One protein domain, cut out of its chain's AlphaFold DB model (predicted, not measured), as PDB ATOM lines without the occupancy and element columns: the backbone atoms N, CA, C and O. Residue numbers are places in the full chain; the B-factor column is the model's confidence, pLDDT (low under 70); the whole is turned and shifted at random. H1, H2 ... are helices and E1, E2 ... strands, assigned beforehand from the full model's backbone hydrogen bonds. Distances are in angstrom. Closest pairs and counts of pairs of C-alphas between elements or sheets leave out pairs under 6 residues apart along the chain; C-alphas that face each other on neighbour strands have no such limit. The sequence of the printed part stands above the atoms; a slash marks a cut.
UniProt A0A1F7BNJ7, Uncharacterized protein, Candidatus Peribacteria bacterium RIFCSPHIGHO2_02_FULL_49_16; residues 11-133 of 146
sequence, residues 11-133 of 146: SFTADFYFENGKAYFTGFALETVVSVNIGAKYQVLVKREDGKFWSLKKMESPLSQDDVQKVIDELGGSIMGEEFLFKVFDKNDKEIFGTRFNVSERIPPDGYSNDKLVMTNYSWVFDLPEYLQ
ATOM      1  N   SER A  11     -54.407  11.001  -8.333       85.88
ATOM      2  CA  SER A  11     -53.599  12.019  -8.972       85.88
ATOM      3  C   SER A  11     -53.871  13.381  -8.367       85.88
ATOM      4  O   SER A  11     -54.992  13.665  -7.945       85.88
ATOM      5  N   PHE A  12     -52.857  14.233  -8.408       87.38
ATOM      6  CA  PHE A  12     -52.985  15.647  -8.084       87.38
ATOM      7  C   PHE A  12     -52.305  16.475  -9.168       87.38
ATOM      8  O   PHE A  12     -51.395  15.995  -9.856       87.38
ATOM      9  N   THR A  13     -52.764  17.713  -9.316       90.25
ATOM     10  CA  THR A  13     -52.202  18.679 -10.258       90.25
ATOM     11  C   THR A  13     -51.746  19.917  -9.504       90.25
ATOM     12  O   THR A  13     -52.544  20.511  -8.783       90.25
ATOM     13  N   ALA A  14     -50.477  20.289  -9.661       91.12
ATOM     14  CA  ALA A  14     -49.912  21.515  -9.106       91.12
ATOM     15  C   ALA A  14     -49.778  22.578 -10.196       91.12
ATOM     16  O   ALA A  14     -49.303  22.282 -11.298       91.12
ATOM     17  N   ASP A  15     -50.145  23.805  -9.848       92.88
ATOM     18  CA  ASP A  15     -50.046  24.965 -10.717       92.88
ATOM     19  C   ASP A  15     -48.759  25.735 -10.453       92.88
ATOM     20  O   ASP A  15     -48.332  25.944  -9.309       92.88
ATOM     21  N   PHE A  16     -48.150  26.166 -11.552       93.50
ATOM     22  CA  PHE A  16     -46.963  26.990 -11.545       93.50
ATOM     23  C   PHE A  16     -47.103  28.129 -12.539       93.50
ATOM     24  O   PHE A  16     -47.712  27.990 -13.604       93.50
ATOM     25  N   TYR A  17     -46.419  29.228 -12.250       92.88
ATOM     26  CA  TYR A  17     -45.977  30.118 -13.308       92.88
ATOM     27  C   TYR A  17     -44.468  30.305 -13.271       92.88
ATOM     28  O   TYR A  17     -43.801  30.111 -12.248       92.88
ATOM     29  N   PHE A  18     -43.940  30.676 -14.429       91.75
ATOM     30  CA  PHE A  18     -42.532  30.936 -14.633       91.75
ATOM     31  C   PHE A  18     -42.328  32.336 -15.184       91.75
ATOM     32  O   PHE A  18     -43.018  32.756 -16.116       91.75
ATOM     33  N   GLU A  19     -41.354  33.029 -14.612       89.31
ATOM     34  CA  GLU A  19     -40.972  34.381 -14.999       89.31
ATOM     35  C   GLU A  19     -39.508  34.605 -14.601       89.31
ATOM     36  O   GLU A  19     -39.091  34.172 -13.526       89.31
ATOM     37  N   ASN A  20     -38.710  35.256 -15.453       85.50
ATOM     38  CA  ASN A  20     -37.321  35.632 -15.142       85.50
ATOM     39  C   ASN A  20     -36.439  34.453 -14.667       85.50
ATOM     40  O   ASN A  20     -35.641  34.593 -13.739       85.50
ATOM     41  N   GLY A  21     -36.629  33.265 -15.255       84.62
ATOM     42  CA  GLY A  21     -35.893  32.045 -14.885       84.62
ATOM     43  C   GLY A  21     -36.269  31.450 -13.522       84.62
ATOM     44  O   GLY A  21     -35.590  30.547 -13.041       84.62
ATOM     45  N   LYS A  22     -37.341  31.937 -12.889       88.12
ATOM     46  CA  LYS A  22     -37.815  31.492 -11.575       88.12
ATOM     47  C   LYS A  22     -39.141  30.761 -11.697       88.12
ATOM     48  O   LYS A  22     -39.948  31.066 -12.576       88.12
ATOM     49  N   ALA A  23     -39.366  29.814 -10.790       91.56
ATOM     50  CA  ALA A  23     -40.636  29.121 -10.653       91.56
ATOM     51  C   ALA A  23     -41.373  29.542  -9.397       91.56
ATOM     52  O   ALA A  23     -40.781  29.688  -8.323       91.56
ATOM     53  N   TYR A  24     -42.681  29.656  -9.556       92.81
ATOM     54  CA  TYR A  24     -43.603  30.061  -8.522       92.81
ATOM     55  C   TYR A  24     -44.723  29.035  -8.461       92.81
ATOM     56  O   TYR A  24     -45.464  28.869  -9.426       92.81
ATOM     57  N   PHE A  25     -44.822  28.329  -7.340       93.19
ATOM     58  CA  PHE A  25     -45.934  27.431  -7.054       93.19
ATOM     59  C   PHE A  25     -47.132  28.251  -6.571       93.19
ATOM     60  O   PHE A  25     -46.984  29.057  -5.649       93.19
ATOM     61  N   THR A  26     -48.300  28.052  -7.180       92.94
ATOM     62  CA  THR A  26     -49.516  28.839  -6.890       92.94
ATOM     63  C   THR A  26     -50.625  28.043  -6.220       92.94
ATOM     64  O   THR A  26     -51.634  28.625  -5.837       92.94
ATOM     65  N   GLY A  27     -50.441  26.733  -6.053       90.75
ATOM     66  CA  GLY A  27     -51.416  25.858  -5.416       90.75
ATOM     67  C   GLY A  27     -51.693  24.606  -6.227       90.75
ATOM     68  O   GLY A  27     -50.962  24.259  -7.157       90.75
ATOM     69  N   PHE A  28     -52.750  23.904  -5.845       87.88
ATOM     70  CA  PHE A  28     -53.212  22.724  -6.560       87.88
ATOM     71  C   PHE A  28     -54.503  23.063  -7.303       87.88
ATOM     72  O   PHE A  28     -55.421  23.626  -6.706       87.88
ATOM     73  N   ALA A  29     -54.586  22.696  -8.582       74.44
ATOM     74  CA  ALA A  29     -55.764  22.958  -9.404       74.44
ATOM     75  C   ALA A  29     -56.925  22.022  -9.047       74.44
ATOM     76  O   ALA A  29     -58.061  22.457  -8.891       74.44
ATOM     77  N   LEU A  30     -56.639  20.716  -8.957       68.25
ATOM     78  CA  LEU A  30     -57.631  19.641  -8.898       68.25
ATOM     79  C   LEU A  30     -57.046  18.374  -8.261       68.25
ATOM     80  O   LEU A  30     -55.912  17.976  -8.556       68.25
ATOM     81  N   GLU A  31     -57.882  17.696  -7.479       63.66
ATOM     82  CA  GLU A  31     -57.647  16.359  -6.943       63.66
ATOM     83  C   GLU A  31     -58.588  15.344  -7.615       63.66
ATOM     84  O   GLU A  31     -59.772  15.625  -7.816       63.66
ATOM     85  N   THR A  32     -58.095  14.164  -8.000       56.66
ATOM     86  CA  THR A  32     -58.959  13.146  -8.628       56.66
ATOM     87  C   THR A  32     -59.818  12.421  -7.593       56.66
ATOM     88  O   THR A  32     -59.286  11.820  -6.669       56.66
ATOM     89  N   VAL A  33     -61.133  12.389  -7.851       53.09
ATOM     90  CA  VAL A  33     -62.299  11.772  -7.160       53.09
ATOM     91  C   VAL A  33     -62.060  10.658  -6.119       53.09
ATOM     92  O   VAL A  33     -62.804  10.584  -5.144       53.09
ATOM     93  N   VAL A  34     -61.058   9.787  -6.265       50.50
ATOM     94  CA  VAL A  34     -60.733   8.766  -5.244       50.50
ATOM     95  C   VAL A  34     -60.117   9.403  -3.979       50.50
ATOM     96  O   VAL A  34     -60.177   8.823  -2.895       50.50
ATOM     97  N   SER A  35     -59.599  10.627  -4.081       56.25
ATOM     98  CA  SER A  35     -58.957  11.368  -2.998       56.25
ATOM     99  C   SER A  35     -59.909  11.898  -1.924       56.25
ATOM    100  O   SER A  35     -59.605  11.828  -0.730       56.25
ATOM    101  N   VAL A  36     -61.095  12.353  -2.338       59.41
ATOM    102  CA  VAL A  36     -62.111  12.935  -1.451       59.41
ATOM    103  C   VAL A  36     -62.577  11.891  -0.435       59.41
ATOM    104  O   VAL A  36     -62.816  12.204   0.728       59.41
ATOM    105  N   ASN A  37     -62.614  10.620  -0.844       66.19
ATOM    106  CA  ASN A  37     -63.040   9.514   0.011       66.19
ATOM    107  C   ASN A  37     -62.004   9.130   1.078       66.19
ATOM    108  O   ASN A  37     -62.380   8.578   2.114       66.19
ATOM    109  N   ILE A  38     -60.713   9.399   0.852       76.56
ATOM    110  CA  ILE A  38     -59.648   9.043   1.804       76.56
ATOM    111  C   ILE A  38     -59.175  10.223   2.660       76.56
ATOM    112  O   ILE A  38     -58.395  10.006   3.589       76.56
ATOM    113  N   GLY A  39     -59.652  11.440   2.372       80.88
ATOM    114  CA  GLY A  39     -59.278  12.660   3.088       80.88
ATOM    115  C   GLY A  39     -57.791  12.975   2.953       80.88
ATOM    116  O   GLY A  39     -57.114  13.156   3.967       80.88
ATOM    117  N   ALA A  40     -57.277  12.957   1.722       87.00
ATOM    118  CA  ALA A  40     -55.860  13.164   1.465       87.00
ATOM    119  C   ALA A  40     -55.389  14.567   1.887       87.00
ATOM    120  O   ALA A  40     -56.114  15.560   1.792       87.00
ATOM    121  N   LYS A  41     -54.150  14.629   2.376       90.31
ATOM    122  CA  LYS A  41     -53.475  15.855   2.808       90.31
ATOM    123  C   LYS A  41     -52.136  15.999   2.099       90.31
ATOM    124  O   LYS A  41     -51.519  15.013   1.705       90.31
ATOM    125  N   TYR A  42     -51.661  17.230   1.999       90.00
ATOM    126  CA  TYR A  42     -50.480  17.618   1.249       90.00
ATOM    127  C   TYR A  42     -49.466  18.309   2.145       90.00
ATOM    128  O   TYR A  42     -49.814  19.129   2.991       90.00
ATOM    129  N   GLN A  43     -48.191  18.026   1.904       91.69
ATOM    130  CA  GLN A  43     -47.087  18.834   2.401       91.69
ATOM    131  C   GLN A  43     -46.232  19.281   1.216       91.69
ATOM    132  O   GLN A  43     -45.854  18.462   0.375       91.69
ATOM    133  N   VAL A  44     -45.926  20.578   1.164       91.88
ATOM    134  CA  VAL A  44     -45.041  21.177   0.165       91.88
ATOM    135  C   VAL A  44     -43.795  21.677   0.876       91.88
ATOM    136  O   VAL A  44     -43.865  22.560   1.732       91.88
ATOM    137  N   LEU A  45     -42.646  21.107   0.522       92.12
ATOM    138  CA  LEU A  45     -41.351  21.609   0.966       92.12
ATOM    139  C   LEU A  45     -40.665  22.312  -0.193       92.12
ATOM    140  O   LEU A  45     -40.656  21.805  -1.312       92.12
ATOM    141  N   VAL A  46     -40.046  23.450   0.093       91.12
ATOM    142  CA  VAL A  46     -39.363  24.258  -0.916       91.12
ATOM    143  C   VAL A  46     -37.883  24.312  -0.592       91.12
ATOM    144  O   VAL A  46     -37.501  24.631   0.538       91.12
ATOM    145  N   LYS A  47     -37.051  23.993  -1.580       90.25
ATOM    146  CA  LYS A  47     -35.610  24.175  -1.473       90.25
ATOM    147  C   LYS A  47     -35.267  25.635  -1.717       90.25
ATOM    148  O   LYS A  47     -35.641  26.203  -2.745       90.25
ATOM    149  N   ARG A  48     -34.584  26.236  -0.746       78.62
ATOM    150  CA  ARG A  48     -34.103  27.621  -0.808       78.62
ATOM    151  C   ARG A  48     -32.615  27.655  -1.166       78.62
ATOM    152  O   ARG A  48     -31.977  26.611  -1.279       78.62
ATOM    153  N   GLU A  49     -32.070  28.863  -1.293       73.62
ATOM    154  CA  GLU A  49     -30.664  29.139  -1.645       73.62
ATOM    155  C   GLU A  49     -29.640  28.453  -0.718       73.62
ATOM    156  O   GLU A  49     -28.508  28.200  -1.116       73.62
ATOM    157  N   ASP A  50     -30.031  28.095   0.512       78.38
ATOM    158  CA  ASP A  50     -29.191  27.352   1.461       78.38
ATOM    159  C   ASP A  50     -29.075  25.847   1.146       78.38
ATOM    160  O   ASP A  50     -28.406  25.098   1.864       78.38
ATOM    161  N   GLY A  51     -29.744  25.389   0.088       80.50
ATOM    162  CA  GLY A  51     -29.740  24.010  -0.374       80.50
ATOM    163  C   GLY A  51     -30.607  23.060   0.454       80.50
ATOM    164  O   GLY A  51     -30.630  21.863   0.151       80.50
ATOM    165  N   LYS A  52     -31.326  23.548   1.472       85.94
ATOM    166  CA  LYS A  52     -32.183  22.731   2.341       85.94
ATOM    167  C   LYS A  52     -33.653  22.898   1.981       85.94
ATOM    168  O   LYS A  52     -34.082  23.945   1.503       85.94
ATOM    169  N   PHE A  53     -34.426  21.845   2.234       87.69
ATOM    170  CA  PHE A  53     -35.879  21.879   2.116       87.69
ATOM    171  C   PHE A  53     -36.501  22.441   3.386       87.69
ATOM    172  O   PHE A  53     -36.225  21.961   4.485       87.69
ATOM    173  N   TRP A  54     -37.387  23.413   3.207       84.75
ATOM    174  CA  TRP A  54     -38.127  24.042   4.287       84.75
ATOM    175  C   TRP A  54     -39.619  23.874   4.052       84.75
ATOM    176  O   TRP A  54     -40.114  24.121   2.949       84.75
ATOM    177  N   SER A  55     -40.342  23.494   5.103       83.88
ATOM    178  CA  SER A  55     -41.779  23.720   5.148       83.88
ATOM    179  C   SER A  55     -42.038  25.218   5.235       83.88
ATOM    180  O   SER A  55     -41.312  25.967   5.896       83.88
ATOM    181  N   LEU A  56     -43.084  25.674   4.564       72.56
ATOM    182  CA  LEU A  56     -43.487  27.069   4.642       72.56
ATOM    183  C   LEU A  56     -44.135  27.351   5.997       72.56
ATOM    184  O   LEU A  56     -44.632  26.444   6.666       72.56
ATOM    185  N   LYS A  57     -44.107  28.617   6.424       65.12
ATOM    186  CA  LYS A  57     -44.720  29.050   7.686       65.12
ATOM    187  C   LYS A  57     -46.182  28.587   7.701       65.12
ATOM    188  O   LYS A  57     -46.891  28.855   6.742       65.12
ATOM    189  N   LYS A  58     -46.603  27.915   8.781       68.31
ATOM    190  CA  LYS A  58     -47.915  27.246   8.955       68.31
ATOM    191  C   LYS A  58     -48.092  25.883   8.266       68.31
ATOM    192  O   LYS A  58     -49.128  25.261   8.468       68.31
ATOM    193  N   MET A  59     -47.096  25.375   7.540       76.94
ATOM    194  CA  MET A  59     -47.143  24.071   6.863       76.94
ATOM    195  C   MET A  59     -46.217  23.025   7.509       76.94
ATOM    196  O   MET A  59     -45.541  22.251   6.831       76.94
ATOM    197  N   GLU A  60     -46.143  23.020   8.840       81.38
ATOM    198  CA  GLU A  60     -45.305  22.073   9.596       81.38
ATOM    199  C   GLU A  60     -45.860  20.638   9.557       81.38
ATOM    200  O   GLU A  60     -45.098  19.677   9.641       81.38
ATOM    201  N   SER A  61     -47.169  20.505   9.329       87.38
ATOM    202  CA  SER A  61     -47.884  19.237   9.159       87.38
ATOM    203  C   SER A  61     -48.581  19.180   7.794       87.38
ATOM    204  O   SER A  61     -48.796  20.231   7.182       87.38
ATOM    205  N   PRO A  62     -48.963  17.984   7.306       91.69
ATOM    206  CA  PRO A  62     -49.792  17.850   6.112       91.69
ATOM    207  C   PRO A  62     -51.133  18.576   6.275       91.69
ATOM    208  O   PRO A  62     -51.797  18.448   7.304       91.69
ATOM    209  N   LEU A  63     -51.543  19.316   5.250       91.00
ATOM    210  CA  LEU A  63     -52.755  20.134   5.237       91.00
ATOM    211  C   LEU A  63     -53.711  19.690   4.129       91.00
ATOM    212  O   LEU A  63     -53.288  19.119   3.128       91.00
ATOM    213  N   SER A  64     -55.004  19.978   4.279       88.94
ATOM    214  CA  SER A  64     -55.941  19.852   3.155       88.94
ATOM    215  C   SER A  64     -55.538  20.802   2.018       88.94
ATOM    216  O   SER A  64     -54.871  21.808   2.265       88.94
ATOM    217  N   GLN A  65     -55.945  20.514   0.778       86.44
ATOM    218  CA  GLN A  65     -55.663  21.386  -0.370       86.44
ATOM    219  C   GLN A  65     -56.121  22.835  -0.132       86.44
ATOM    220  O   GLN A  65     -55.355  23.766  -0.384       86.44
ATOM    221  N   ASP A  66     -57.324  23.022   0.414       87.50
ATOM    222  CA  ASP A  66     -57.873  24.345   0.728       87.50
ATOM    223  C   ASP A  66     -57.013  25.091   1.753       87.50
ATOM    224  O   ASP A  66     -56.810  26.301   1.653       87.50
ATOM    225  N   ASP A  67     -56.483  24.377   2.746       89.62
ATOM    226  CA  ASP A  67     -55.604  24.974   3.745       89.62
ATOM    227  C   ASP A  67     -54.214  25.275   3.175       89.62
ATOM    228  O   ASP A  67     -53.621  26.287   3.550       89.62
ATOM    229  N   VAL A  68     -53.716  24.474   2.221       89.44
ATOM    230  CA  VAL A  68     -52.524  24.844   1.442       89.44
ATOM    231  C   VAL A  68     -52.779  26.154   0.703       89.44
ATOM    232  O   VAL A  68     -51.964  27.065   0.821       89.44
ATOM    233  N   GLN A  69     -53.911  26.286   0.003       89.50
ATOM    234  CA  GLN A  69     -54.230  27.505  -0.745       89.50
ATOM    235  C   GLN A  69     -54.284  28.735   0.165       89.50
ATOM    236  O   GLN A  69     -53.666  29.747  -0.148       89.50
ATOM    237  N   LYS A  70     -54.910  28.632   1.345       90.75
ATOM    238  CA  LYS A  70     -54.920  29.729   2.330       90.75
ATOM    239  C   LYS A  70     -53.508  30.160   2.724       90.75
ATOM    240  O   LYS A  70     -53.240  31.354   2.805       90.75
ATOM    241  N   VAL A  71     -52.602  29.208   2.965       90.00
ATOM    242  CA  VAL A  71     -51.201  29.524   3.290       90.00
ATOM    243  C   VAL A  71     -50.513  30.229   2.118       90.00
ATOM    244  O   VAL A  71     -49.775  31.185   2.339       90.00
ATOM    245  N   ILE A  72     -50.759  29.802   0.878       90.69
ATOM    246  CA  ILE A  72     -50.206  30.447  -0.323       90.69
ATOM    247  C   ILE A  72     -50.712  31.885  -0.453       90.69
ATOM    248  O   ILE A  72     -49.913  32.803  -0.644       90.69
ATOM    249  N   ASP A  73     -52.017  32.091  -0.300       90.75
ATOM    250  CA  ASP A  73     -52.652  33.403  -0.398       90.75
ATOM    251  C   ASP A  73     -52.097  34.363   0.665       90.75
ATOM    252  O   ASP A  73     -51.736  35.500   0.357       90.75
ATOM    253  N   GLU A  74     -51.916  33.887   1.901       90.50
ATOM    254  CA  GLU A  74     -51.284  34.649   2.987       90.50
ATOM    255  C   GLU A  74     -49.818  35.020   2.707       90.50
ATOM    256  O   GLU A  74     -49.321  36.016   3.238       90.50
ATOM    257  N   LEU A  75     -49.116  34.230   1.892       87.19
ATOM    258  CA  LEU A  75     -47.735  34.487   1.476       87.19
ATOM    259  C   LEU A  75     -47.636  35.394   0.237       87.19
ATOM    260  O   LEU A  75     -46.524  35.701  -0.191       87.19
ATOM    261  N   GLY A  76     -48.764  35.863  -0.306       88.38
ATOM    262  CA  GLY A  76     -48.812  36.731  -1.485       88.38
ATOM    263  C   GLY A  76     -49.254  36.026  -2.769       88.38
ATOM    264  O   GLY A  76     -48.981  36.525  -3.859       88.38
ATOM    265  N   GLY A  77     -49.915  34.871  -2.657       89.38
ATOM    266  CA  GLY A  77     -50.527  34.147  -3.778       89.38
ATOM    267  C   GLY A  77     -49.583  33.208  -4.532       89.38
ATOM    268  O   GLY A  77     -50.022  32.478  -5.415       89.38
ATOM    269  N   SER A  78     -48.291  33.186  -4.196       91.62
ATOM    270  CA  SER A  78     -47.348  32.222  -4.765       91.62
ATOM    271  C   SER A  78     -46.122  32.009  -3.885       91.62
ATOM    272  O   SER A  78     -45.793  32.830  -3.026       91.62
ATOM    273  N   ILE A  79     -45.417  30.901  -4.116       90.75
ATOM    274  CA  ILE A  79     -44.154  30.593  -3.449       90.75
ATOM    275  C   ILE A  79     -43.069  30.339  -4.484       90.75
ATOM    276  O   ILE A  79     -43.142  29.390  -5.263       90.75
ATOM    277  N   MET A  80     -42.023  31.158  -4.431       91.31
ATOM    278  CA  MET A  80     -40.827  30.985  -5.245       91.31
ATOM    279  C   MET A  80     -39.944  29.855  -4.700       91.31
ATOM    280  O   MET A  80     -39.708  29.776  -3.491       91.31
ATOM    281  N   GLY A  81     -39.396  29.031  -5.590       90.00
ATOM    282  CA  GLY A  81     -38.440  27.984  -5.238       90.00
ATOM    283  C   GLY A  81     -37.660  27.472  -6.441       90.00
ATOM    284  O   GLY A  81     -38.125  27.585  -7.571       90.00
ATOM    285  N   GLU A  82     -36.482  26.901  -6.195       89.88
ATOM    286  CA  GLU A  82     -35.695  26.183  -7.217       89.88
ATOM    287  C   GLU A  82     -36.110  24.715  -7.323       89.88
ATOM    288  O   GLU A  82     -35.882  24.037  -8.327       89.88
ATOM    289  N   GLU A  83     -36.712  24.206  -6.253       93.56
ATOM    290  CA  GLU A  83     -37.123  22.828  -6.168       93.56
ATOM    291  C   GLU A  83     -38.226  22.644  -5.139       93.56
ATOM    292  O   GLU A  83     -38.210  23.250  -4.065       93.56
ATOM    293  N   PHE A  84     -39.167  21.769  -5.466       93.81
ATOM    294  CA  PHE A  84     -40.346  21.507  -4.660       93.81
ATOM    295  C   PHE A  84     -40.441  20.010  -4.398       93.81
ATOM    296  O   PHE A  84     -40.264  19.195  -5.304       93.81
ATOM    297  N   LEU A  85     -40.719  19.641  -3.154       94.19
ATOM    298  CA  LEU A  85     -41.090  18.284  -2.782       94.19
ATOM    299  C   LEU A  85     -42.568  18.288  -2.408       94.19
ATOM    300  O   LEU A  85     -42.967  18.971  -1.466       94.19
ATOM    301  N   PHE A  86     -43.351  17.504  -3.137       92.31
ATOM    302  CA  PHE A  86     -44.764  17.286  -2.873       92.31
ATOM    303  C   PHE A  86     -44.931  15.928  -2.225       92.31
ATOM    304  O   PHE A  86     -44.516  14.911  -2.782       92.31
ATOM    305  N   LYS A  87     -45.550  15.912  -1.052       92.88
ATOM    306  CA  LYS A  87     -45.886  14.690  -0.334       92.88
ATOM    307  C   LYS A  87     -47.384  14.624  -0.116       92.88
ATOM    308  O   LYS A  87     -47.993  15.633   0.236       92.88
ATOM    309  N   VAL A  88     -47.945  13.438  -0.304       91.25
ATOM    310  CA  VAL A  88     -49.361  13.143  -0.104       91.25
ATOM    311  C   VAL A  88     -49.493  12.166   1.052       91.25
ATOM    312  O   VAL A  88     -48.747  11.188   1.144       91.25
ATOM    313  N   PHE A  89     -50.457  12.432   1.919       91.88
ATOM    314  CA  PHE A  89     -50.732  11.686   3.135       91.88
ATOM    315  C   PHE A  89     -52.197  11.266   3.166       91.88
ATOM    316  O   PHE A  89     -53.052  11.952   2.606       91.88
ATOM    317  N   ASP A  90     -52.495  10.155   3.833       89.56
ATOM    318  CA  ASP A  90     -53.877   9.789   4.146       89.56
ATOM    319  C   ASP A  90     -54.432  10.594   5.340       89.56
ATOM    320  O   ASP A  90     -53.724  11.376   5.980       89.56
ATOM    321  N   LYS A  91     -55.715  10.395   5.676       86.94
ATOM    322  CA  LYS A  91     -56.377  11.071   6.809       86.94
ATOM    323  C   LYS A  91     -55.695  10.890   8.174       86.94
ATOM    324  O   LYS A  91     -55.969  11.676   9.080       86.94
ATOM    325  N   ASN A  92     -54.858   9.861   8.329       89.81
ATOM    326  CA  ASN A  92     -54.122   9.548   9.555       89.81
ATOM    327  C   ASN A  92     -52.666  10.046   9.495       89.81
ATOM    328  O   ASN A  92     -51.835   9.581  10.272       89.81
ATOM    329  N   ASP A  93     -52.352  10.949   8.562       91.00
ATOM    330  CA  ASP A  93     -51.030  11.547   8.363       91.00
ATOM    331  C   ASP A  93     -49.932  10.528   8.001       91.00
ATOM    332  O   ASP A  93     -48.741  10.777   8.201       91.00
ATOM    333  N   LYS A  94     -50.303   9.378   7.420       92.69
ATOM    334  CA  LYS A  94     -49.338   8.428   6.855       92.69
ATOM    335  C   LYS A  94     -49.023   8.807   5.412       92.69
ATOM    336  O   LYS A  94     -49.933   8.928   4.597       92.69
ATOM    337  N   GLU A  95     -47.737   8.969   5.093       93.12
ATOM    338  CA  GLU A  95     -47.279   9.268   3.729       93.12
ATOM    339  C   GLU A  95     -47.635   8.110   2.784       93.12
ATOM    340  O   GLU A  95     -47.326   6.946   3.062       93.12
ATOM    341  N   ILE A  96     -48.294   8.435   1.672       91.56
ATOM    342  CA  ILE A  96     -48.724   7.480   0.642       91.56
ATOM    343  C   ILE A  96     -48.079   7.745  -0.717       91.56
ATOM    344  O   ILE A  96     -48.049   6.848  -1.557       91.56
ATOM    345  N   PHE A  97     -47.556   8.954  -0.939       92.06
ATOM    346  CA  PHE A  97     -46.831   9.312  -2.152       92.06
ATOM    347  C   PHE A  97     -45.898  10.501  -1.917       92.06
ATOM    348  O   PHE A  97     -46.207  11.397  -1.134       92.06
ATOM    349  N   GLY A  98     -44.786  10.536  -2.648       93.06
ATOM    350  CA  GLY A  98     -43.843  11.647  -2.646       93.06
ATOM    351  C   GLY A  98     -43.230  11.840  -4.029       93.06
ATOM    352  O   GLY A  98     -42.810  10.876  -4.668       93.06
ATOM    353  N   THR A  99     -43.164  13.083  -4.496       94.06
ATOM    354  CA  THR A  99     -42.541  13.443  -5.775       94.06
ATOM    355  C   THR A  99     -41.781  14.755  -5.667       94.06
ATOM    356  O   THR A  99     -42.085  15.607  -4.832       94.06
ATOM    357  N   ARG A 100     -40.774  14.916  -6.523       93.75
ATOM    358  CA  ARG A 100     -39.874  16.068  -6.553       93.75
ATOM    359  C   ARG A 100     -40.006  16.777  -7.895       93.75
ATOM    360  O   ARG A 100     -40.097  16.132  -8.937       93.75
ATOM    361  N   PHE A 101     -40.007  18.099  -7.858       92.88
ATOM    362  CA  PHE A 101     -40.029  18.966  -9.026       92.88
ATOM    363  C   PHE A 101     -38.803  19.871  -8.989       92.88
ATOM    364  O   PHE A 101     -38.721  20.750  -8.134       92.88
ATOM    365  N   ASN A 102     -37.868  19.656  -9.912       92.38
ATOM    366  CA  ASN A 102     -36.674  20.475 -10.067       92.38
ATOM    367  C   ASN A 102     -36.881  21.475 -11.211       92.38
ATOM    368  O   ASN A 102     -37.160  21.094 -12.348       92.38
ATOM    369  N   VAL A 103     -36.742  22.763 -10.906       90.06
ATOM    370  CA  VAL A 103     -37.017  23.847 -11.856       90.06
ATOM    371  C   VAL A 103     -36.065  23.809 -13.049       90.06
ATOM    372  O   VAL A 103     -36.498  24.018 -14.181       90.06
ATOM    373  N   SER A 104     -34.797  23.461 -12.815       88.25
ATOM    374  CA  SER A 104     -33.762  23.380 -13.860       88.25
ATOM    375  C   SER A 104     -34.027  22.306 -14.921       88.25
ATOM    376  O   SER A 104     -33.463  22.358 -16.010       88.25
ATOM    377  N   GLU A 105     -34.911  21.347 -14.637       90.62
ATOM    378  CA  GLU A 105     -35.312  20.298 -15.583       90.62
ATOM    379  C   GLU A 105     -36.499  20.727 -16.461       90.62
ATOM    380  O   GLU A 105     -36.881  20.013 -17.390       90.62
ATOM    381  N   ARG A 106     -37.133  21.864 -16.143       88.12
ATOM    382  CA  ARG A 106     -38.426  22.280 -16.710       88.12
ATOM    383  C   ARG A 106     -38.378  23.644 -17.372       88.12
ATOM    384  O   ARG A 106     -39.019  23.830 -18.404       88.12
ATOM    385  N   ILE A 107     -37.624  24.577 -16.799       87.06
ATOM    386  CA  ILE A 107     -37.371  25.885 -17.397       87.06
ATOM    387  C   ILE A 107     -36.099  25.785 -18.250       87.06
ATOM    388  O   ILE A 107     -35.098  25.250 -17.770       87.06
ATOM    389  N   PRO A 108     -36.099  26.294 -19.497       84.69
ATOM    390  CA  PRO A 108     -34.881  26.402 -20.295       84.69
ATOM    391  C   PRO A 108     -33.765  27.147 -19.541       84.69
ATOM    392  O   PRO A 108     -34.074  28.050 -18.766       84.69
ATOM    393  N   PRO A 109     -32.476  26.848 -19.792       80.31
ATOM    394  CA  PRO A 109     -31.360  27.522 -19.116       80.31
ATOM    395  C   PRO A 109     -31.373  29.050 -19.258       80.31
ATOM    396  O   PRO A 109     -31.033  29.756 -18.315       80.31
ATOM    397  N   ASP A 110     -31.825  29.554 -20.409       82.06
ATOM    398  CA  ASP A 110     -31.957  30.992 -20.684       82.06
ATOM    399  C   ASP A 110     -33.218  31.616 -20.049       82.06
ATOM    400  O   ASP A 110     -33.489  32.807 -20.211       82.06
ATOM    401  N   GLY A 111     -34.007  30.819 -19.323       80.06
ATOM    402  CA  GLY A 111     -35.272  31.220 -18.729       80.06
ATOM    403  C   GLY A 111     -36.398  31.415 -19.749       80.06
ATOM    404  O   GLY A 111     -36.295  31.088 -20.932       80.06
ATOM    405  N   TYR A 112     -37.511  31.964 -19.265       82.06
ATOM    406  CA  TYR A 112     -38.517  32.603 -20.112       82.06
ATOM    407  C   TYR A 112     -38.228  34.107 -20.160       82.06
ATOM    408  O   TYR A 112     -37.786  34.674 -19.161       82.06
ATOM    409  N   SER A 113     -38.471  34.746 -21.308       75.81
ATOM    410  CA  SER A 113     -38.251  36.187 -21.489       75.81
ATOM    411  C   SER A 113     -38.992  37.012 -20.435       75.81
ATOM    412  O   SER A 113     -40.148  36.704 -20.146       75.81
ATOM    413  N   ASN A 114     -38.381  38.099 -19.956       70.25
ATOM    414  CA  ASN A 114     -38.922  38.943 -18.880       70.25
ATOM    415  C   ASN A 114     -40.335  39.494 -19.147       70.25
ATOM    416  O   ASN A 114     -41.082  39.733 -18.208       70.25
ATOM    417  N   ASP A 115     -40.725  39.642 -20.414       75.19
ATOM    418  CA  ASP A 115     -42.048  40.149 -20.801       75.19
ATOM    419  C   ASP A 115     -43.119  39.043 -20.888       75.19
ATOM    420  O   ASP A 115     -44.251  39.290 -21.309       75.19
ATOM    421  N   LYS A 116     -42.766  37.794 -20.562       74.69
ATOM    422  CA  LYS A 116     -43.610  36.622 -20.795       74.69
ATOM    423  C   LYS A 116     -43.771  35.795 -19.528       74.69
ATOM    424  O   LYS A 116     -42.922  34.974 -19.190       74.69
ATOM    425  N   LEU A 117     -44.935  35.941 -18.909       83.50
ATOM    426  CA  LEU A 117     -45.419  35.021 -17.890       83.50
ATOM    427  C   LEU A 117     -45.906  33.729 -18.560       83.50
ATOM    428  O   LEU A 117     -46.739  33.759 -19.470       83.50
ATOM    429  N   VAL A 118     -45.384  32.585 -18.117       89.62
ATOM    430  CA  VAL A 118     -45.810  31.261 -18.594       89.62
ATOM    431  C   VAL A 118     -46.489  30.522 -17.458       89.62
ATOM    432  O   VAL A 118     -45.828  30.151 -16.496       89.62
ATOM    433  N   MET A 119     -47.794  30.282 -17.582       91.31
ATOM    434  CA  MET A 119     -48.530  29.409 -16.664       91.31
ATOM    435  C   MET A 119     -48.493  27.970 -17.161       91.31
ATOM    436  O   MET A 119     -48.657  27.705 -18.354       91.31
ATOM    437  N   THR A 120     -48.302  27.033 -16.244       90.69
ATOM    438  CA  THR A 120     -48.333  25.608 -16.542       90.69
ATOM    439  C   THR A 120     -48.880  24.829 -15.360       90.69
ATOM    440  O   THR A 120     -48.854  25.292 -14.221       90.69
ATOM    441  N   ASN A 121     -49.329  23.616 -15.635       91.25
ATOM    442  CA  ASN A 121     -49.719  22.666 -14.619       91.25
ATOM    443  C   ASN A 121     -48.963  21.355 -14.824       91.25
ATOM    444  O   ASN A 121     -48.659  20.949 -15.947       91.25
ATOM    445  N   TYR A 122     -48.635  20.704 -13.715       91.00
ATOM    446  CA  TYR A 122     -48.029  19.381 -13.722       91.00
ATOM    447  C   TYR A 122     -48.915  18.428 -12.943       91.00
ATOM    448  O   TYR A 122     -49.280  18.703 -11.800       91.00
ATOM    449  N   SER A 123     -49.246  17.304 -13.571       90.19
ATOM    450  CA  SER A 123     -50.058  16.253 -12.968       90.19
ATOM    451  C   SER A 123     -49.199  15.037 -12.653       90.19
ATOM    452  O   SER A 123     -48.428  14.569 -13.494       90.19
ATOM    453  N   TRP A 124     -49.374  14.485 -11.455       89.88
ATOM    454  CA  TRP A 124     -48.768  13.217 -11.054       89.88
ATOM    455  C   TRP A 124     -49.857  12.199 -10.779       89.88
ATOM    456  O   TRP A 124     -50.850  12.518 -10.134       89.88
ATOM    457  N   VAL A 125     -49.649  10.971 -11.251       88.38
ATOM    458  CA  VAL A 125     -50.530   9.824 -11.016       88.38
ATOM    459  C   VAL A 125     -49.753   8.783 -10.221       88.38
ATOM    460  O   VAL A 125     -48.595   8.512 -10.538       88.38
ATOM    461  N   PHE A 126     -50.385   8.189  -9.215       87.06
ATOM    462  CA  PHE A 126     -49.777   7.154  -8.388       87.06
ATOM    463  C   PHE A 126     -50.799   6.104  -7.954       87.06
ATOM    464  O   PHE A 126     -51.995   6.379  -7.846       87.06
ATOM    465  N   ASP A 127     -50.324   4.882  -7.730       86.19
ATOM    466  CA  ASP A 127     -51.160   3.788  -7.244       86.19
ATOM    467  C   ASP A 127     -51.384   3.927  -5.732       86.19
ATOM    468  O   ASP A 127     -50.467   4.259  -4.976       86.19
ATOM    469  N   LEU A 128     -52.610   3.660  -5.273       83.38
ATOM    470  CA  LEU A 128     -52.907   3.635  -3.846       83.38
ATOM    471  C   LEU A 128     -52.211   2.455  -3.159       83.38
ATOM    472  O   LEU A 128     -52.196   1.352  -3.713       83.38
ATOM    473  N   PRO A 129     -51.728   2.623  -1.918       84.56
ATOM    474  CA  PRO A 129     -51.325   1.498  -1.085       84.56
ATOM    475  C   PRO A 129     -52.455   0.471  -0.917       84.56
ATOM    476  O   PRO A 129     -53.618   0.846  -0.783       84.56
ATOM    477  N   GLU A 130     -52.122  -0.820  -0.835       84.12
ATOM    478  CA  GLU A 130     -53.104  -1.920  -0.746       84.12
ATOM    479  C   GLU A 130     -54.142  -1.735   0.373       84.12
ATOM    480  O   GLU A 130     -55.319  -2.040   0.190       84.12
ATOM    481  N   TYR A 131     -53.734  -1.169   1.513       84.19
ATOM    482  CA  TYR A 131     -54.625  -0.917   2.650       84.19
ATOM    483  C   TYR A 131     -55.689   0.163   2.379       84.19
ATOM    484  O   TYR A 131     -56.699   0.209   3.076       84.19
ATOM    485  N   LEU A 132     -55.481   1.016   1.369       80.38
ATOM    486  CA  LEU A 132     -56.443   2.025   0.909       80.38
ATOM    487  C   LEU A 132     -57.225   1.571  -0.326       80.38
ATOM    488  O   LEU A 132     -58.312   2.084  -0.568       80.38
ATOM    489  N   GLN A 133     -56.740   0.570  -1.066       76.12
ATOM    490  CA  GLN A 133     -57.456   0.007  -2.221       76.12
ATOM    491  C   GLN A 133     -58.776  -0.688  -1.832       76.12
ATOM    492  O   GLN A 133     -59.624  -0.936  -2.687       76.12
TER     493      GLN A 133
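AT A GLANCE: This is residues 11 to 133 of the 146 residues of an uncharacterized protein of Candidatus Peribacteria bacterium RIFCSPHIGHO2_02_FULL_49_16 (UniProt A0A1F7BNJ7). Two strongly twisted sheets of four strands each form a loose sandwich, only partly face to face, with the helix H2 packed on E2 of one sheet and its residues 65 to 68 grazing the other. The long strands run roughly along the longest axis; the two short helices H1 and H3 lie at one end of it, and the long link of residues 103 to 117 loops round at the other. The printed part has 123 residues with eight named strands and three named helices, in the order E1 E2 H1 E3 E4 H2 E5 E6 E7 E8 H3, and the class is mixed, helices and strands. The sheets run E5 E2 E1 E8 and E4 E3 E6 E7, both antiparallel throughout. The whole is compact, with a radius of gyration of the C-alphas of 14.7 A, yet elongated, spanning 47 by 26 by 24 A.

HOW THE PARTS SIT: The first sheet runs E5, residues 79 to 81, E2, residues 22 to 31, E1, residues 11 to 19, and E8, residues 118 to 127, with E5 and E8 as edge strands. E1 and E2 are a hairpin, antiparallel at 153 degrees, with N 15 and O 27 2.8 A apart, within hydrogen-bond range. E1 and E8 stand at 157 degrees, with N 14 and O 122 at 2.9 A. E5 and E2 stand at 122 degrees, with N 25 and O 79 at 2.9 A. The second sheet runs E4, residues 53 to 55, E3, residues 41 to 47, E6, residues 83 to 89, and E7, residues 95 to 102; it is only just strongly twisted, its C-alphas lying up to 4.3 A off its best plane. E3 and E6 stand at 161 degrees, with N 43 and O 87 at 2.9 A. The hairpin E6 and E7 stands at 167 degrees, with N 86 and O 99 at 2.8 A, and the hairpin E3 and E4 at 136 degrees, with N 54 and O 46 at 2.9 A. The two sheets form a sandwich, two sheets face to face, with the facing parts 9.7 A centre to centre and their best planes 43 degrees apart. H2, residues 65 to 74, is on the first sheet at a height over the sheet of 8.4 A and lies over E2; on the local plane it stands at 29 degrees to E2, only just along the strands. The closest C-alphas of H2 and E2 are those of Gln 69 and Gly 27, 5.7 A apart. H1, residues 34 to 38, and H3, residues 130 to 133, are on neither sheet and are close but not clearly touching, the C-alphas of Ile 38 and Leu 132 being closest at 7.8 A. In H2 every O i to N i+4 pair is within hydrogen-bond range; in H1 0 of 1 is, beside 1 of 2 O i to N i+3 pairs, and H3 is too short for an i+4 pair.

IN THESE COORDINATES: E1 begins at C-alpha 11, (-53.599, 12.019, -8.972), and is 26.4 A long; E2 is 25.4 A long. E8, 30.2 A, begins at C-alpha 118, (-45.810, 31.261, -18.594). E3 is 20.2 A, E6 19.9 A, E7 20.7 A and H2 14.4 A long; E4, E5, H1 and H3 are shorter. H3 ends at C-alpha 133, (-57.456, 0.007, -2.221).

THE WHOLE: The C-alphas of Asp 115 and Tyr 131, the two farthest apart, are 48.9 A from each other. The printed part has no cut. The link from E7 to E8, 15 residues, is long. The mean pLDDT of the printed part is 85.4, and residues 30 to 37 and 57 to 58 are under 70.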